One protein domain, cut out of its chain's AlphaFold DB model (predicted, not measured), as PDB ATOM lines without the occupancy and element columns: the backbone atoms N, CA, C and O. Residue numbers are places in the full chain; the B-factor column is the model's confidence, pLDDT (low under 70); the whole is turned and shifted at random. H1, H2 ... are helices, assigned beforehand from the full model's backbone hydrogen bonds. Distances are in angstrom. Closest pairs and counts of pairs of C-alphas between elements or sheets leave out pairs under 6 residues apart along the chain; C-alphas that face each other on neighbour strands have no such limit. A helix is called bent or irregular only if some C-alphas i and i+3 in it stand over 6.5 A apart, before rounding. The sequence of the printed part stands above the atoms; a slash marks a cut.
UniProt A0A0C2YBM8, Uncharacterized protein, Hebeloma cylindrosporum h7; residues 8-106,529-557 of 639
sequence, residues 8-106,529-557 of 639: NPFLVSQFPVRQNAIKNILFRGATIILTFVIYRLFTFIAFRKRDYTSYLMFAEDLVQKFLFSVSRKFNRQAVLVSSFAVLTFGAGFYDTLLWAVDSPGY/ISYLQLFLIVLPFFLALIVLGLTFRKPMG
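What this domain is: This is residues 8 to 106 and 529 to 557 of the 639 residues of an uncharacterized protein of Hebeloma cylindrosporum h7 (UniProt A0A0C2YBM8). One long helix, H1, runs through the middle of an elongated, loose group of helices, with H4 and then H5 running back along one side of it and H6 running along another side. The short helix H2 packs on residues 43 to 47 of H1 and on H4, and the short helix H3 packs on H4, while residues 8 to 20, with no named element, lie at the other end of the long axis. The printed part has 128 residues with six named helices, in order H1 to H6, and no named strand; its class is all helix. The whole is loose, with a radius of gyration of the C-alphas of 18.0 A and spans of 54 by 34 by 22 A.

How they stand to each other: H1, residues 21 to 49, is the hub and touches four other helices. With residues 43 to 47 alone it touches H2, residues 52 to 59, its hairpin partner, at Ala 46 and Tyr 55, whose C-alphas are the closest at 6.0 A. H3, residues 62 to 71, and H2 touch only at the corner, and only just, with 3 pairs of C-alphas within 8 A. H3 forms a hairpin with H4, residues 76 to 92; their closest C-alphas, of Ser 69 and Ala 78, are 4.4 A apart. H4 touches H1 at a shallow tilt of 8 degrees, opposite ways, closest at the C-alphas of Thr 35 and Ala 91, 5.9 A. H5, residues 94 to 100, touches H1 at residues 24 to 31 alone, at a steep tilt of 42 degrees; the closest C-alphas, of Phe 27 and Asp 95, are 5.0 A apart. H6, residues 531 to 553, touches H1 at a shallow tilt of 32 degrees, the same way, closest at the C-alphas of Leu 34 and Pro 540, 4.9 A. H4 and H6 are apart. Each O i to N i+4 pair is within hydrogen-bond range in H1, H3, H4 and H5, against 3 of 4 in H2 and 17 of 19 in H6.

Where its parts are: H1 begins at C-alpha 21 (170.240, 179.702, 147.917) and is 42.1 A long. H2 is 11.8 A, H3 14.3 A, H4 24.4 A and H5 9.7 A long. H6, 32.9 A long, has a kink of 28 degrees near residue 538 and is only just irregular, with C-alphas 537 and 540 6.7 A apart; it ends at C-alpha 553 (171.558, 217.610, 145.748).

The domain as a whole: The two C-alphas farthest apart, of Pro 9 and Lys 73, are 56.8 A apart. Residues 107 to 528 are not printed, and C-alphas 106 and 529 are 8.3 A apart across this cut, in the link from H5 to H6. The links printed whole are tight. The mean pLDDT of the printed part is 76.6, with residues 8 to 21, 50, 52, 102 to 106 and 555 to 557 under 70.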
ATOM      1  N   ASN A   8     181.891 177.407 156.128       30.64
ATOM      2  CA  ASN A   8     180.467 177.701 156.079       30.64
ATOM      3  C   ASN A   8     179.710 176.459 155.564       30.64
ATOM      4  O   ASN A   8     179.871 176.116 154.389       30.64
ATOM      5  N   PRO A   9     178.812 175.841 156.357       36.47
ATOM      6  CA  PRO A   9     178.013 174.690 155.921       36.47
ATOM      7  C   PRO A   9     177.058 175.028 154.759       36.47
ATOM      8  O   PRO A   9     176.479 174.140 154.146       36.47
ATOM      9  N   PHE A  10     176.930 176.309 154.403       28.72
ATOM     10  CA  PHE A  10     176.180 176.778 153.239       28.72
ATOM     11  C   PHE A  10     176.868 176.536 151.885       28.72
ATOM     12  O   PHE A  10     176.195 176.605 150.858       28.72
ATOM     13  N   LEU A  11     178.178 176.255 151.850       34.69
ATOM     14  CA  LEU A  11     178.905 175.991 150.596       34.69
ATOM     15  C   LEU A  11     178.897 174.512 150.187       34.69
ATOM     16  O   LEU A  11     179.143 174.208 149.023       34.69
ATOM     17  N   VAL A  12     178.551 173.607 151.103       36.16
ATOM     18  CA  VAL A  12     178.410 172.173 150.826       36.16
ATOM     19  C   VAL A  12     176.928 171.836 150.853       36.16
ATOM     20  O   VAL A  12     176.401 171.314 151.829       36.16
ATOM     21  N   SER A  13     176.221 172.194 149.786       30.28
ATOM     22  CA  SER A  13     174.834 171.781 149.628       30.28
ATOM     23  C   SER A  13     174.625 171.100 148.282       30.28
ATOM     24  O   SER A  13     174.771 171.703 147.220       30.28
ATOM     25  N   GLN A  14     174.281 169.813 148.341       36.84
ATOM     26  CA  GLN A  14     173.755 169.042 147.218       36.84
ATOM     27  C   GLN A  14     172.296 169.453 146.970       36.84
ATOM     28  O   GLN A  14     171.375 168.666 147.166       36.84
ATOM     29  N   PHE A  15     172.052 170.715 146.611       36.06
ATOM     30  CA  PHE A  15     170.720 171.131 146.179       36.06
ATOM     31  C   PHE A  15     170.589 170.979 144.658       36.06
ATOM     32  O   PHE A  15     171.529 171.285 143.920       36.06
ATOM     33  N   PRO A  16     169.425 170.521 144.159       36.94
ATOM     34  CA  PRO A  16     169.166 170.434 142.730       36.94
ATOM     35  C   PRO A  16     169.348 171.805 142.065       36.94
ATOM     36  O   PRO A  16     169.081 172.842 142.670       36.94
ATOM     37  N   VAL A  17     169.753 171.790 140.789       43.06
ATOM     38  CA  VAL A  17     170.190 172.919 139.930       43.06
ATOM     39  C   VAL A  17     169.331 174.199 140.023       43.06
ATOM     40  O   VAL A  17     169.808 175.289 139.719       43.06
ATOM     41  N   ARG A  18     168.081 174.100 140.490       42.75
ATOM     42  CA  ARG A  18     167.137 175.213 140.673       42.75
ATOM     43  C   ARG A  18     167.169 175.903 142.050       42.75
ATOM     44  O   ARG A  18     166.417 176.851 142.241       42.75
ATOM     45  N   GLN A  19     167.990 175.467 143.009       52.06
ATOM     46  CA  GLN A  19     167.961 175.963 144.398       52.06
ATOM     47  C   GLN A  19     169.336 176.391 144.933       52.06
ATOM     48  O   GLN A  19     169.703 176.095 146.068       52.06
ATOM     49  N   ASN A  20     170.105 177.148 144.149       65.81
ATOM     50  CA  ASN A  20     171.262 177.842 144.709       65.81
ATOM     51  C   ASN A  20     170.779 178.999 145.606       65.81
ATOM     52  O   ASN A  20     170.430 180.078 145.119       65.81
ATOM     53  N   ALA A  21     170.734 178.753 146.919       67.31
ATOM     54  CA  ALA A  21     170.240 179.702 147.917       67.31
ATOM     55  C   ALA A  21     170.993 181.043 147.882       67.31
ATOM     56  O   ALA A  21     170.378 182.100 148.012       67.31
ATOM     57  N   ILE A  22     172.305 181.012 147.627       72.12
ATOM     58  CA  ILE A  22     173.154 182.208 147.572       72.12
ATOM     59  C   ILE A  22     172.787 183.071 146.360       72.12
ATOM     60  O   ILE A  22     172.551 184.270 146.506       72.12
ATOM     61  N   LYS A  23     172.665 182.467 145.169       74.94
ATOM     62  CA  LYS A  23     172.217 183.187 143.963       74.94
ATOM     63  C   LYS A  23     170.828 183.783 144.147       74.94
ATOM     64  O   LYS A  23     170.608 184.929 143.775       74.94
ATOM     65  N   ASN A  24     169.913 183.041 144.772       78.19
ATOM     66  CA  ASN A  24     168.553 183.514 145.010       78.19
ATOM     67  C   ASN A  24     168.530 184.771 145.901       78.19
ATOM     68  O   ASN A  24     167.874 185.755 145.565       78.19
ATOM     69  N   ILE A  25     169.311 184.784 146.990       81.69
ATOM     70  CA  ILE A  25     169.443 185.963 147.863       81.69
ATOM     71  C   ILE A  25     170.022 187.155 147.089       81.69
ATOM     72  O   ILE A  25     169.468 188.252 147.150       81.69
ATOM     73  N   LEU A  26     171.103 186.947 146.328       83.62
ATOM     74  CA  LEU A  26     171.760 188.014 145.566       83.62
ATOM     75  C   LEU A  26     170.849 188.602 144.478       83.62
ATOM     76  O   LEU A  26     170.740 189.823 144.356       83.62
ATOM     77  N   PHE A  27     170.160 187.754 143.714       87.12
ATOM     78  CA  PHE A  27     169.275 188.188 142.629       87.12
ATOM     79  C   PHE A  27     168.044 188.915 143.166       87.12
ATOM     80  O   PHE A  27     167.632 189.946 142.622       87.12
ATOM     81  N   ARG A  28     167.486 188.435 144.281       86.69
ATOM     82  CA  ARG A  28     166.357 189.094 144.935       86.69
ATOM     83  C   ARG A  28     166.760 190.429 145.556       86.69
ATOM     84  O   ARG A  28     166.021 191.401 145.418       86.69
ATOM     85  N   GLY A  29     167.950 190.511 146.151       88.06
ATOM     86  CA  GLY A  29     168.526 191.771 146.627       88.06
ATOM     87  C   GLY A  29     168.676 192.803 145.504       88.06
ATOM     88  O   GLY A  29     168.192 193.928 145.631       88.06
ATOM     89  N   ALA A  30     169.257 192.403 144.369       88.94
ATOM     90  CA  ALA A  30     169.394 193.268 143.196       88.94
ATOM     91  C   ALA A  30     168.031 193.742 142.651       88.94
ATOM     92  O   ALA A  30     167.877 194.911 142.299       88.94
ATOM     93  N   THR A  31     167.023 192.865 142.653       91.12
ATOM     94  CA  THR A  31     165.648 193.165 142.218       91.12
ATOM     95  C   THR A  31     164.958 194.202 143.107       91.12
ATOM     96  O   THR A  31     164.365 195.164 142.611       91.12
ATOM     97  N   ILE A  32     165.068 194.051 144.431       90.31
ATOM     98  CA  ILE A  32     164.508 195.006 145.401       90.31
ATOM     99  C   ILE A  32     165.135 196.387 145.198       90.31
ATOM    100  O   ILE A  32     164.428 197.395 145.142       90.31
ATOM    101  N   ILE A  33     166.456 196.438 145.029       91.44
ATOM    102  CA  ILE A  33     167.183 197.695 144.834       91.44
ATOM    103  C   ILE A  33     166.821 198.331 143.496       91.44
ATOM    104  O   ILE A  33     166.568 199.531 143.454       91.44
ATOM    105  N   LEU A  34     166.718 197.554 142.417       91.81
ATOM    106  CA  LEU A  34     166.283 198.069 141.118       91.81
ATOM    107  C   LEU A  34     164.868 198.663 141.191       91.81
ATOM    108  O   LEU A  34     164.615 199.746 140.665       91.81
ATOM    109  N   THR A  35     163.961 197.995 141.903       89.06
ATOM    110  CA  THR A  35     162.594 198.486 142.128       89.06
ATOM    111  C   THR A  35     162.602 199.798 142.915       89.06
ATOM    112  O   THR A  35     161.927 200.757 142.533       89.06
ATOM    113  N   PHE A  36     163.425 199.884 143.965       89.06
ATOM    114  CA  PHE A  36     163.633 201.114 144.730       89.06
ATOM    115  C   PHE A  36     164.195 202.248 143.862       89.06
ATOM    116  O   PHE A  36     163.703 203.376 143.932       89.06
ATOM    117  N   VAL A  37     165.182 201.961 143.009       90.19
ATOM    118  CA  VAL A  37     165.776 202.919 142.063       90.19
ATOM    119  C   VAL A  37     164.718 203.492 141.135       90.19
ATOM    120  O   VAL A  37     164.627 204.711 141.001       90.19
ATOM    121  N   ILE A  38     163.905 202.633 140.518       90.12
ATOM    122  CA  ILE A  38     162.844 203.050 139.595       90.12
ATOM    123  C   ILE A  38     161.832 203.920 140.335       90.12
ATOM    124  O   ILE A  38     161.552 205.036 139.901       90.12
ATOM    125  N   TYR A  39     161.352 203.476 141.497       87.25
ATOM    126  CA  TYR A  39     160.430 204.265 142.312       87.25
ATOM    127  C   TYR A  39     161.011 205.638 142.664       87.25
ATOM    128  O   TYR A  39     160.393 206.678 142.424       87.25
ATOM    129  N   ARG A  40     162.246 205.684 143.166       85.00
ATOM    130  CA  ARG A  40     162.888 206.935 143.581       85.00
ATOM    131  C   ARG A  40     163.199 207.867 142.404       85.00
ATOM    132  O   ARG A  40     163.070 209.084 142.533       85.00
ATOM    133  N   LEU A  41     163.567 207.319 141.249       87.12
ATOM    134  CA  LEU A  41     163.822 208.088 140.033       87.12
ATOM    135  C   LEU A  41     162.532 208.710 139.489       87.12
ATOM    136  O   LEU A  41     162.492 209.909 139.214       87.12
ATOM    137  N   PHE A  42     161.462 207.927 139.365       87.56
ATOM    138  CA  PHE A  42     160.192 208.413 138.826       87.56
ATOM    139  C   PHE A  42     159.508 209.410 139.757       87.56
ATOM    140  O   PHE A  42     158.981 210.419 139.288       87.56
ATOM    141  N   THR A  43     159.598 209.207 141.072       82.62
ATOM    142  CA  THR A  43     159.139 210.200 142.055       82.62
ATOM    143  C   THR A  43     159.936 211.508 141.967       82.62
ATOM    144  O   THR A  43     159.341 212.586 141.996       82.62
ATOM    145  N   PHE A  44     161.256 211.450 141.741       82.81
ATOM    146  CA  PHE A  44     162.069 212.643 141.477       82.81
ATOM    147  C   PHE A  44     161.659 213.365 140.184       82.81
ATOM    148  O   PHE A  44     161.578 214.596 140.163       82.81
ATOM    149  N   ILE A  45     161.380 212.623 139.108       83.25
ATOM    150  CA  ILE A  45     160.942 213.198 137.828       83.25
ATOM    151  C   ILE A  45     159.560 213.848 137.977       83.25
ATOM    152  O   ILE A  45     159.388 214.985 137.536       83.25
ATOM    153  N   ALA A  46     158.605 213.181 138.634       78.81
ATOM    154  CA  ALA A  46     157.275 213.727 138.914       78.81
ATOM    155  C   ALA A  46     157.365 215.022 139.738       78.81
ATOM    156  O   ALA A  46     156.783 216.042 139.370       78.81
ATOM    157  N   PHE A  47     158.202 215.023 140.783       74.44
ATOM    158  CA  PHE A  47     158.490 216.211 141.587       74.44
ATOM    159  C   PHE A  47     159.072 217.359 140.750       74.44
ATOM    160  O   PHE A  47     158.663 218.512 140.887       74.44
ATOM    161  N   ARG A  48     160.015 217.062 139.848       76.06
ATOM    162  CA  ARG A  48     160.635 218.064 138.968       76.06
ATOM    163  C   ARG A  48     159.660 218.647 137.950       76.06
ATOM    164  O   ARG A  48     159.757 219.839 137.661       76.06
ATOM    165  N   LYS A  49     158.745 217.826 137.432       73.75
ATOM    166  CA  LYS A  49     157.715 218.236 136.468       73.75
ATOM    167  C   LYS A  49     156.481 218.869 137.107       73.75
ATOM    168  O   LYS A  49     155.711 219.497 136.397       73.75
ATOM    169  N   ARG A  50     156.354 218.797 138.436       68.06
ATOM    170  CA  ARG A  50     155.177 219.237 139.196       68.06
ATOM    171  C   ARG A  50     153.900 218.453 138.844       68.06
ATOM    172  O   ARG A  50     152.808 219.005 138.907       68.06
ATOM    173  N   ASP A  51     154.036 217.155 138.573       70.12
ATOM    174  CA  ASP A  51     152.928 216.265 138.194       70.12
ATOM    175  C   ASP A  51     152.450 215.394 139.378       70.12
ATOM    176  O   ASP A  51     152.847 214.236 139.527       70.12
ATOM    177  N   TYR A  52     151.592 215.950 140.241       67.94
ATOM    178  CA  TYR A  52     151.221 215.322 141.522       67.94
ATOM    179  C   TYR A  52     150.268 214.145 141.323       67.94
ATOM    180  O   TYR A  52     150.403 213.096 141.950       67.94
ATOM    181  N   THR A  53     149.353 214.298 140.372       70.50
ATOM    182  CA  THR A  53     148.437 213.248 139.922       70.50
ATOM    183  C   THR A  53     149.189 212.003 139.459       70.50
ATOM    184  O   THR A  53     148.775 210.889 139.757       70.50
ATOM    185  N   SER A  54     150.333 212.176 138.789       77.56
ATOM    186  CA  SER A  54     151.156 211.049 138.340       77.56
ATOM    187  C   SER A  54     151.896 210.373 139.496       77.56
ATOM    188  O   SER A  54     152.038 209.156 139.489       77.56
ATOM    189  N   TYR A  55     152.326 211.146 140.499       79.06
ATOM    190  CA  TYR A  55     152.934 210.613 141.720       79.06
ATOM    191  C   TYR A  55     151.944 209.768 142.536       79.06
ATOM    192  O   TYR A  55     152.297 208.667 142.950       79.06
ATOM    193  N   LEU A  56     150.704 210.240 142.721       76.62
ATOM    194  CA  LEU A  56     149.650 209.466 143.391       76.62
ATOM    195  C   LEU A  56     149.366 208.155 142.651       76.62
ATOM    196  O   LEU A  56     149.340 207.090 143.260       76.62
ATOM    197  N   MET A  57     149.279 208.222 141.321       81.25
ATOM    198  CA  MET A  57     149.069 207.048 140.472       81.25
ATOM    199  C   MET A  57     150.210 206.022 140.540       81.25
ATOM    200  O   MET A  57     150.023 204.897 140.091       81.25
ATOM    201  N   PHE A  58     151.387 206.338 141.098       83.75
ATOM    202  CA  PHE A  58     152.442 205.337 141.312       83.75
ATOM    203  C   PHE A  58     152.117 204.346 142.434       83.75
ATOM    204  O   PHE A  58     152.569 203.200 142.357       83.75
ATOM    205  N   ALA A  59     151.331 204.759 143.433       80.62
ATOM    206  CA  ALA A  59     150.911 203.910 144.548       80.62
ATOM    207  C   ALA A  59     149.751 202.966 144.184       80.62
ATOM    208  O   ALA A  59     149.565 201.957 144.854       80.62
ATOM    209  N   GLU A  60     149.020 203.273 143.112       84.50
ATOM    210  CA  GLU A  60     147.828 202.529 142.698       84.50
ATOM    211  C   GLU A  60     148.133 201.201 141.988       84.50
ATOM    212  O   GLU A  60     149.255 200.931 141.541       84.50
ATOM    213  N   ASP A  61     147.102 200.376 141.823       83.38
ATOM    214  CA  ASP A  61     147.197 199.097 141.123       83.38
ATOM    215  C   ASP A  61     147.490 199.243 139.621       83.38
ATOM    216  O   ASP A  61     147.183 200.240 138.961       83.38
ATOM    217  N   LEU A  62     148.065 198.189 139.035       80.06
ATOM    218  CA  LEU A  62     148.500 198.151 137.631       80.06
ATOM    219  C   LEU A  62     147.338 198.377 136.643       80.06
ATOM    220  O   LEU A  62     147.500 199.072 135.639       80.06
ATOM    221  N   VAL A  63     146.142 197.868 136.967       80.94
ATOM    222  CA  VAL A  63     144.912 198.077 136.179       80.94
ATOM    223  C   VAL A  63     144.498 199.550 136.183       80.94
ATOM    224  O   VAL A  63     144.152 200.101 135.140       80.94
ATOM    225  N   GLN A  64     144.589 200.219 137.334       80.44
ATOM    226  CA  GLN A  64     144.243 201.634 137.457       80.44
ATOM    227  C   GLN A  64     145.262 202.531 136.744       80.44
ATOM    228  O   GLN A  64     144.870 203.453 136.030       80.44
ATOM    229  N   LYS A  65     146.558 202.203 136.829       83.31
ATOM    230  CA  LYS A  65     147.625 202.857 136.049       83.31
ATOM    231  C   LYS A  65     147.368 202.764 134.542       83.31
ATOM    232  O   LYS A  65     147.531 203.751 133.826       83.31
ATOM    233  N   PHE A  66     146.921 201.603 134.059       80.06
ATOM    234  CA  PHE A  66     146.596 201.394 132.647       80.06
ATOM    235  C   PHE A  66     145.363 202.199 132.207       80.06
ATOM    236  O   PHE A  66     145.418 202.919 131.207       80.06
ATOM    237  N   LEU A  67     144.274 202.149 132.981       81.25
ATOM    238  CA  LEU A  67     143.064 202.939 132.724       81.25
ATOM    239  C   LEU A  67     143.349 204.450 132.746       81.25
ATOM    240  O   LEU A  67     142.837 205.192 131.904       81.25
ATOM    241  N   PHE A  68     144.216 204.915 133.650       80.12
ATOM    242  CA  PHE A  68     144.677 206.304 133.698       80.12
ATOM    243  C   PHE A  68     145.445 206.705 132.428       80.12
ATOM    244  O   PHE A  68     145.188 207.764 131.852       80.12
ATOM    245  N   SER A  69     146.350 205.849 131.943       81.06
ATOM    246  CA  SER A  69     147.109 206.125 130.719       81.06
ATOM    247  C   SER A  69     146.230 206.175 129.463       81.06
ATOM    248  O   SER A  69     146.418 207.060 128.623       81.06
ATOM    249  N   VAL A  70     145.251 205.271 129.354       81.12
ATOM    250  CA  VAL A  70     144.316 205.204 128.216       81.12
ATOM    251  C   VAL A  70     143.324 206.371 128.242       81.12
ATOM    252  O   VAL A  70     143.134 207.039 127.223       81.12
ATOM    253  N   SER A  71     142.739 206.680 129.402       77.88
ATOM    254  CA  SER A  71     141.766 207.778 129.547       77.88
ATOM    255  C   SER A  71     142.363 209.158 129.246       77.88
ATOM    256  O   SER A  71     141.677 210.014 128.690       77.88
ATOM    257  N   ARG A  72     143.657 209.370 129.526       75.31
ATOM    258  CA  ARG A  72     144.375 210.622 129.222       75.31
ATOM    259  C   ARG A  72     145.061 210.654 127.847       75.31
ATOM    260  O   ARG A  72     145.897 211.531 127.620       75.31
ATOM    261  N   LYS A  73     144.727 209.733 126.929       77.88
ATOM    262  CA  LYS A  73     145.229 209.689 125.536       77.88
ATOM    263  C   LYS A  73     146.759 209.833 125.417       77.88
ATOM    264  O   LYS A  73     147.242 210.534 124.534       77.88
ATOM    265  N   PHE A  74     147.529 209.219 126.320       73.56
ATOM    266  CA  PHE A  74     149.000 209.308 126.321       73.56
ATOM    267  C   PHE A  74     149.580 210.742 126.378       73.56
ATOM    268  O   PHE A  74     150.640 211.019 125.822       73.56
ATOM    269  N   ASN A  75     148.937 211.666 127.099       80.19
ATOM    270  CA  ASN A  75     149.564 212.949 127.444       80.19
ATOM    271  C   ASN A  75     150.829 212.748 128.330       80.19
ATOM    272  O   ASN A  75     151.070 211.663 128.857       80.19
ATOM    273  N   ARG A  76     151.642 213.791 128.552       76.50
ATOM    274  CA  ARG A  76     152.922 213.755 129.297       76.50
ATOM    275  C   ARG A  76     152.850 213.026 130.648       76.50
ATOM    276  O   ARG A  76     153.767 212.272 130.970       76.50
ATOM    277  N   GLN A  77     151.764 213.208 131.400       77.88
ATOM    278  CA  GLN A  77     151.493 212.517 132.671       77.88
ATOM    279  C   GLN A  77     151.183 211.021 132.475       77.88
ATOM    280  O   GLN A  77     151.704 210.169 133.188       77.88
ATOM    281  N   ALA A  78     150.402 210.675 131.449       79.19
ATOM    282  CA  ALA A  78     150.103 209.288 131.091       79.19
ATOM    283  C   ALA A  78     151.340 208.530 130.577       79.19
ATOM    284  O   ALA A  78     151.497 207.344 130.878       79.19
ATOM    285  N   VAL A  79     152.240 209.200 129.849       85.06
ATOM    286  CA  VAL A  79     153.541 208.640 129.435       85.06
ATOM    287  C   VAL A  79     154.430 208.374 130.651       85.06
ATOM    288  O   VAL A  79     155.073 207.331 130.728       85.06
ATOM    289  N   LEU A  80     154.437 209.274 131.638       85.94
ATOM    290  CA  LEU A  80     155.191 209.089 132.879       85.94
ATOM    291  C   LEU A  80     154.688 207.876 133.688       85.94
ATOM    292  O   LEU A  80     155.497 207.045 134.097       85.94
ATOM    293  N   VAL A  81     153.368 207.753 133.877       85.94
ATOM    294  CA  VAL A  81     152.740 206.640 134.617       85.94
ATOM    295  C   VAL A  81     152.903 205.304 133.891       85.94
ATOM    296  O   VAL A  81     153.265 204.312 134.519       85.94
ATOM    297  N   SER A  82     152.726 205.273 132.567       85.00
ATOM    298  CA  SER A  82     152.954 204.059 131.765       85.00
ATOM    299  C   SER A  82     154.422 203.616 131.768       85.00
ATOM    300  O   SER A  82     154.694 202.434 131.963       85.00
ATOM    301  N   SER A  83     155.375 204.545 131.643       87.12
ATOM    302  CA  SER A  83     156.813 204.232 131.724       87.12
ATOM    303  C   SER A  83     157.194 203.666 133.092       87.12
ATOM    304  O   SER A  83     157.948 202.697 133.170       87.12
ATOM    305  N   PHE A  84     156.650 204.243 134.170       90.12
ATOM    306  CA  PHE A  84     156.822 203.719 135.522       90.12
ATOM    307  C   PHE A  84     156.253 202.300 135.639       90.12
ATOM    308  O   PHE A  84     156.958 201.399 136.080       90.12
ATOM    309  N   ALA A  85     155.020 202.072 135.178       86.94
ATOM    310  CA  ALA A  85     154.373 200.764 135.250       86.94
ATOM    311  C   ALA A  85     155.160 199.675 134.500       86.94
ATOM    312  O   ALA A  85     155.381 198.599 135.054       86.94
ATOM    313  N   VAL A  86     155.631 199.960 133.281       88.38
ATOM    314  CA  VAL A  86     156.424 199.015 132.475       88.38
ATOM    315  C   VAL A  86     157.761 198.698 133.143       88.38
ATOM    316  O   VAL A  86     158.134 197.530 133.233       88.38
ATOM    317  N   LEU A  87     158.476 199.710 133.640       88.88
ATOM    318  CA  LEU A  87     159.781 199.502 134.272       88.88
ATOM    319  C   LEU A  87     159.664 198.808 135.628       88.88
ATOM    320  O   LEU A  87     160.469 197.931 135.920       88.88
ATOM    321  N   THR A  88     158.659 199.139 136.441       87.38
ATOM    322  CA  THR A  88     158.402 198.449 137.712       87.38
ATOM    323  C   THR A  88     157.979 197.001 137.484       87.38
ATOM    324  O   THR A  88     158.457 196.118 138.190       87.38
ATOM    325  N   PHE A  89     157.145 196.733 136.474       85.94
ATOM    326  CA  PHE A  89     156.789 195.366 136.098       85.94
ATOM    327  C   PHE A  89     158.015 194.586 135.607       85.94
ATOM    328  O   PHE A  89     158.283 193.504 136.113       85.94
ATOM    329  N   GLY A  90     158.811 195.159 134.697       85.12
ATOM    330  CA  GLY A  90     160.043 194.542 134.199       85.12
ATOM    331  C   GLY A  90     161.090 194.303 135.291       85.12
ATOM    332  O   GLY A  90     161.726 193.251 135.310       85.12
ATOM    333  N   ALA A  91     161.224 195.225 136.248       86.25
ATOM    334  CA  ALA A  91     162.081 195.040 137.416       86.25
ATOM    335  C   ALA A  91     161.604 193.889 138.307       86.25
ATOM    336  O   ALA A  91     162.439 193.183 138.859       86.25
ATOM    337  N   GLY A  92     160.294 193.637 138.386       84.12
ATOM    338  CA  GLY A  92     159.738 192.476 139.084       84.12
ATOM    339  C   GLY A  92     160.189 191.122 138.520       84.12
ATOM    340  O   GLY A  92     160.210 190.153 139.267       84.12
ATOM    341  N   PHE A  93     160.604 191.060 137.248       86.25
ATOM    342  CA  PHE A  93     161.159 189.857 136.602       86.25
ATOM    343  C   PHE A  93     162.691 189.859 136.522       86.25
ATOM    344  O   PHE A  93     163.284 189.023 135.835       86.25
ATOM    345  N   TYR A  94     163.354 190.811 137.182       88.25
ATOM    346  CA  TYR A  94     164.803 190.964 137.085       88.25
ATOM    347  C   TYR A  94     165.559 189.749 137.631       88.25
ATOM    348  O   TYR A  94     166.543 189.313 137.038       88.25
ATOM    349  N   ASP A  95     165.061 189.146 138.710       83.62
ATOM    350  CA  ASP A  95     165.597 187.902 139.261       83.62
ATOM    351  C   ASP A  95     165.552 186.750 138.246       83.62
ATOM    352  O   ASP A  95     166.520 186.012 138.076       83.62
ATOM    353  N   THR A  96     164.449 186.643 137.517       82.56
ATOM    354  CA  THR A  96     164.173 185.611 136.525       82.56
ATOM    355  C   THR A  96     165.055 185.805 135.295       82.56
ATOM    356  O   THR A  96     165.568 184.833 134.745       82.56
ATOM    357  N   LEU A  97     165.311 187.057 134.902       81.56
ATOM    358  CA  LEU A  97     166.272 187.390 133.848       81.56
ATOM    359  C   LEU A  97     167.709 187.043 134.254       81.56
ATOM    360  O   LEU A  97     168.435 186.459 133.453       81.56
ATOM    361  N   LEU A  98     168.113 187.320 135.497       82.50
ATOM    362  CA  LEU A  98     169.433 186.925 136.006       82.50
ATOM    363  C   LEU A  98     169.622 185.403 135.988       82.50
ATOM    364  O   LEU A  98     170.713 184.927 135.668       82.50
ATOM    365  N   TRP A  99     168.557 184.646 136.264       78.12
ATOM    366  CA  TRP A  99     168.539 183.190 136.118       78.12
ATOM    367  C   TRP A  99     168.585 182.719 134.660       78.12
ATOM    368  O   TRP A  99     169.221 181.708 134.378       78.12
ATOM    369  N   ALA A 100     167.927 183.425 133.738       76.62
ATOM    370  CA  ALA A 100     167.843 183.036 132.329       76.62
ATOM    371  C   ALA A 100     169.126 183.321 131.526       76.62
ATOM    372  O   ALA A 100     169.373 182.664 130.519       76.62
ATOM    373  N   VAL A 101     169.929 184.301 131.952       76.19
ATOM    374  CA  VAL A 101     171.100 184.792 131.203       76.19
ATOM    375  C   VAL A 101     172.318 183.859 131.283       76.19
ATOM    376  O   VAL A 101     173.225 184.015 130.471       76.19
ATOM    377  N   ASP A 102     172.357 182.866 132.185       62.34
ATOM    378  CA  ASP A 102     173.474 181.911 132.198       62.34
ATOM    379  C   ASP A 102     173.144 180.524 132.781       62.34
ATOM    380  O   ASP A 102     172.560 180.390 133.860       62.34
ATOM    381  N   SER A 103     173.595 179.489 132.074       49.34
ATOM    382  CA  SER A 103     173.593 178.073 132.458       49.34
ATOM    383  C   SER A 103     175.000 177.537 132.176       49.34
ATOM    384  O   SER A 103     175.428 177.639 131.028       49.34
ATOM    385  N   PRO A 104     175.711 176.925 133.145       56.06
ATOM    386  CA  PRO A 104     175.180 176.054 134.196       56.06
ATOM    387  C   PRO A 104     175.290 176.651 135.608       56.06
ATOM    388  O   PRO A 104     176.184 177.424 135.932       56.06
ATOM    389  N   GLY A 105     174.381 176.246 136.501       59.50
ATOM    390  CA  GLY A 105     174.318 176.736 137.883       59.50
ATOM    391  C   GLY A 105     175.560 176.445 138.740       59.50
ATOM    392  O   GLY A 105     175.785 177.171 139.715       59.50
ATOM    393  N   TYR A 106     176.351 175.441 138.349       63.41
ATOM    394  CA  TYR A 106     177.552 174.951 139.022       63.41
ATOM    395  C   TYR A 106     178.633 174.576 137.998       63.41
ATOM    396  O   TYR A 106     178.304 174.079 136.921       63.41
ATOM    397  N   ILE A 529     179.127 181.850 138.926       70.19
ATOM    398  CA  ILE A 529     178.539 183.167 138.617       70.19
ATOM    399  C   ILE A 529     179.334 183.756 137.456       70.19
ATOM    400  O   ILE A 529     180.537 183.977 137.591       70.19
ATOM    401  N   SER A 530     178.677 184.008 136.323       73.19
ATOM    402  CA  SER A 530     179.329 184.662 135.185       73.19
ATOM    403  C   SER A 530     179.651 186.121 135.489       73.19
ATOM    404  O   SER A 530     178.919 186.805 136.209       73.19
ATOM    405  N   TYR A 531     180.727 186.630 134.886       77.69
ATOM    406  CA  TYR A 531     181.098 188.044 134.955       77.69
ATOM    407  C   TYR A 531     179.950 188.973 134.525       77.69
ATOM    408  O   TYR A 531     179.787 190.048 135.104       77.69
ATOM    409  N   LEU A 532     179.109 188.546 133.572       81.50
ATOM    410  CA  LEU A 532     177.925 189.299 133.149       81.50
ATOM    411  C   LEU A 532     176.850 189.337 134.246       81.50
ATOM    412  O   LEU A 532     176.296 190.399 134.521       81.50
ATOM    413  N   GLN A 533     176.580 188.207 134.907       80.94
ATOM    414  CA  GLN A 533     175.651 188.161 136.044       80.94
ATOM    415  C   GLN A 533     176.153 189.029 137.199       80.94
ATOM    416  O   GLN A 533     175.373 189.755 137.805       80.94
ATOM    417  N   LEU A 534     177.460 189.010 137.469       82.88
ATOM    418  CA  LEU A 534     178.079 189.826 138.511       82.88
ATOM    419  C   LEU A 534     177.914 191.325 138.209       82.88
ATOM    420  O   LEU A 534     177.500 192.089 139.081       82.88
ATOM    421  N   PHE A 535     178.125 191.734 136.954       84.88
ATOM    422  CA  PHE A 535     177.849 193.099 136.500       84.88
ATOM    423  C   PHE A 535     176.372 193.487 136.676       84.88
ATOM    424  O   PHE A 535     176.073 194.543 137.235       84.88
ATOM    425  N   LEU A 536     175.441 192.626 136.255       87.50
ATOM    426  CA  LEU A 536     174.004 192.882 136.363       87.50
ATOM    427  C   LEU A 536     173.518 192.916 137.825       87.50
ATOM    428  O   LEU A 536     172.638 193.705 138.158       87.50
ATOM    429  N   ILE A 537     174.098 192.136 138.738       88.62
ATOM    430  CA  ILE A 537     173.781 192.227 140.175       88.62
ATOM    431  C   ILE A 537     174.217 193.580 140.749       88.62
ATOM    432  O   ILE A 537     173.508 194.165 141.562       88.62
ATOM    433  N   VAL A 538     175.378 194.081 140.323       90.12
ATOM    434  CA  VAL A 538     175.996 195.308 140.845       90.12
ATOM    435  C   VAL A 538     175.379 196.577 140.236       90.12
ATOM    436  O   VAL A 538     175.300 197.612 140.901       90.12
ATOM    437  N   LEU A 539     174.873 196.510 139.004       91.00
ATOM    438  CA  LEU A 539     174.298 197.646 138.278       91.00
ATOM    439  C   LEU A 539     173.183 198.396 139.054       91.00
ATOM    440  O   LEU A 539     173.275 199.623 139.155       91.00
ATOM    441  N   PRO A 540     172.170 197.737 139.659       91.88
ATOM    442  CA  PRO A 540     171.159 198.409 140.478       91.88
ATOM    443  C   PRO A 540     171.733 199.209 141.649       91.88
ATOM    444  O   PRO A 540     171.225 200.287 141.954       91.88
ATOM    445  N   PHE A 541     172.806 198.728 142.283       90.81
ATOM    446  CA  PHE A 541     173.458 199.441 143.387       90.81
ATOM    447  C   PHE A 541     174.120 200.731 142.898       90.81
ATOM    448  O   PHE A 541     173.955 201.784 143.516       90.81
ATOM    449  N   PHE A 542     174.806 200.688 141.752       91.62
ATOM    450  CA  PHE A 542     175.362 201.893 141.131       91.62
ATOM    451  C   PHE A 542     174.270 202.893 140.745       91.62
ATOM    452  O   PHE A 542     174.397 204.088 141.022       91.62
ATOM    453  N   LEU A 543     173.166 202.420 140.164       91.44
ATOM    454  CA  LEU A 543     172.027 203.278 139.839       91.44
ATOM    455  C   LEU A 543     171.399 203.893 141.099       91.44
ATOM    456  O   LEU A 543     171.047 205.073 141.087       91.44
ATOM    457  N   ALA A 544     171.315 203.144 142.201       90.62
ATOM    458  CA  ALA A 544     170.831 203.649 143.485       90.62
ATOM    459  C   ALA A 544     171.698 204.781 144.024       90.62
ATOM    460  O   ALA A 544     171.151 205.806 144.431       90.62
ATOM    461  N   LEU A 545     173.025 204.653 143.959       89.69
ATOM    462  CA  LEU A 545     173.943 205.722 144.358       89.69
ATOM    463  C   LEU A 545     173.751 206.987 143.511       89.69
ATOM    464  O   LEU A 545     173.688 208.090 144.059       89.69
ATOM    465  N   ILE A 546     173.594 206.839 142.193       88.75
ATOM    466  CA  ILE A 546     173.346 207.971 141.287       88.75
ATOM    467  C   ILE A 546     172.017 208.656 141.629       88.75
ATOM    468  O   ILE A 546     171.972 209.879 141.782       88.75
ATOM    469  N   VAL A 547     170.933 207.888 141.784       86.81
ATOM    470  CA  VAL A 547     169.601 208.431 142.092       86.81
ATOM    471  C   VAL A 547     169.570 209.072 143.478       86.81
ATOM    472  O   VAL A 547     169.051 210.181 143.620       86.81
ATOM    473  N   LEU A 548     170.177 208.448 144.489       85.19
ATOM    474  CA  LEU A 548     170.313 209.037 145.820       85.19
ATOM    475  C   LEU A 548     171.083 210.356 145.749       85.19
ATOM    476  O   LEU A 548     170.563 211.370 146.211       85.19
ATOM    477  N   GLY A 549     172.241 210.388 145.083       83.44
ATOM    478  CA  GLY A 549     173.029 211.607 144.887       83.44
ATOM    479  C   GLY A 549     172.253 212.728 144.183       83.44
ATOM    480  O   GLY A 549     172.338 213.893 144.583       83.44
ATOM    481  N   LEU A 550     171.433 212.392 143.180       81.25
ATOM    482  CA  LEU A 550     170.533 213.344 142.521       81.25
ATOM    483  C   LEU A 550     169.466 213.888 143.479       81.25
ATOM    484  O   LEU A 550     169.186 215.090 143.459       81.25
ATOM    485  N   THR A 551     168.892 213.035 144.331       77.81
ATOM    486  CA  THR A 551     167.877 213.450 145.310       77.81
ATOM    487  C   THR A 551     168.454 214.230 146.496       77.81
ATOM    488  O   THR A 551     167.795 215.153 146.966       77.81
ATOM    489  N   PHE A 552     169.688 213.953 146.930       76.38
ATOM    490  CA  PHE A 552     170.371 214.711 147.989       76.38
ATOM    491  C   PHE A 552     170.750 216.122 147.541       76.38
ATOM    492  O   PHE A 552     170.527 217.084 148.269       76.38
ATOM    493  N   ARG A 553     171.253 216.280 146.308       74.38
ATOM    494  CA  ARG A 553     171.558 217.610 145.748       74.38
ATOM    495  C   ARG A 553     170.324 218.500 145.608       74.38
ATOM    496  O   ARG A 553     170.448 219.716 145.487       74.38
ATOM    497  N   LYS A 554     169.138 217.897 145.534       70.56
ATOM    498  CA  LYS A 554     167.871 218.554 145.213       70.56
ATOM    499  C   LYS A 554     166.758 217.949 146.084       70.56
ATOM    500  O   LYS A 554     165.941 217.196 145.544       70.56
ATOM    501  N   PRO A 555     166.721 218.270 147.393       60.91
ATOM    502  CA  PRO A 555     165.827 217.620 148.345       60.91
ATOM    503  C   PRO A 555     164.360 217.782 147.934       60.91
ATOM    504  O   PRO A 555     163.903 218.876 147.592       60.91
ATOM    505  N   MET A 556     163.624 216.669 147.947       60.41
ATOM    506  CA  MET A 556     162.176 216.672 147.749       60.41
ATOM    507  C   MET A 556     161.513 217.163 149.039       60.41
ATOM    508  O   MET A 556     161.774 216.627 150.113       60.41
ATOM    509  N   GLY A 557     160.654 218.178 148.955       53.62
ATOM    510  CA  GLY A 557     159.871 218.620 150.111       53.62
ATOM    511  C   GLY A 557     158.721 217.650 150.371       53.62
ATOM    512  O   GLY A 557     157.724 217.709 149.656       53.62
TER     513      GLY A 557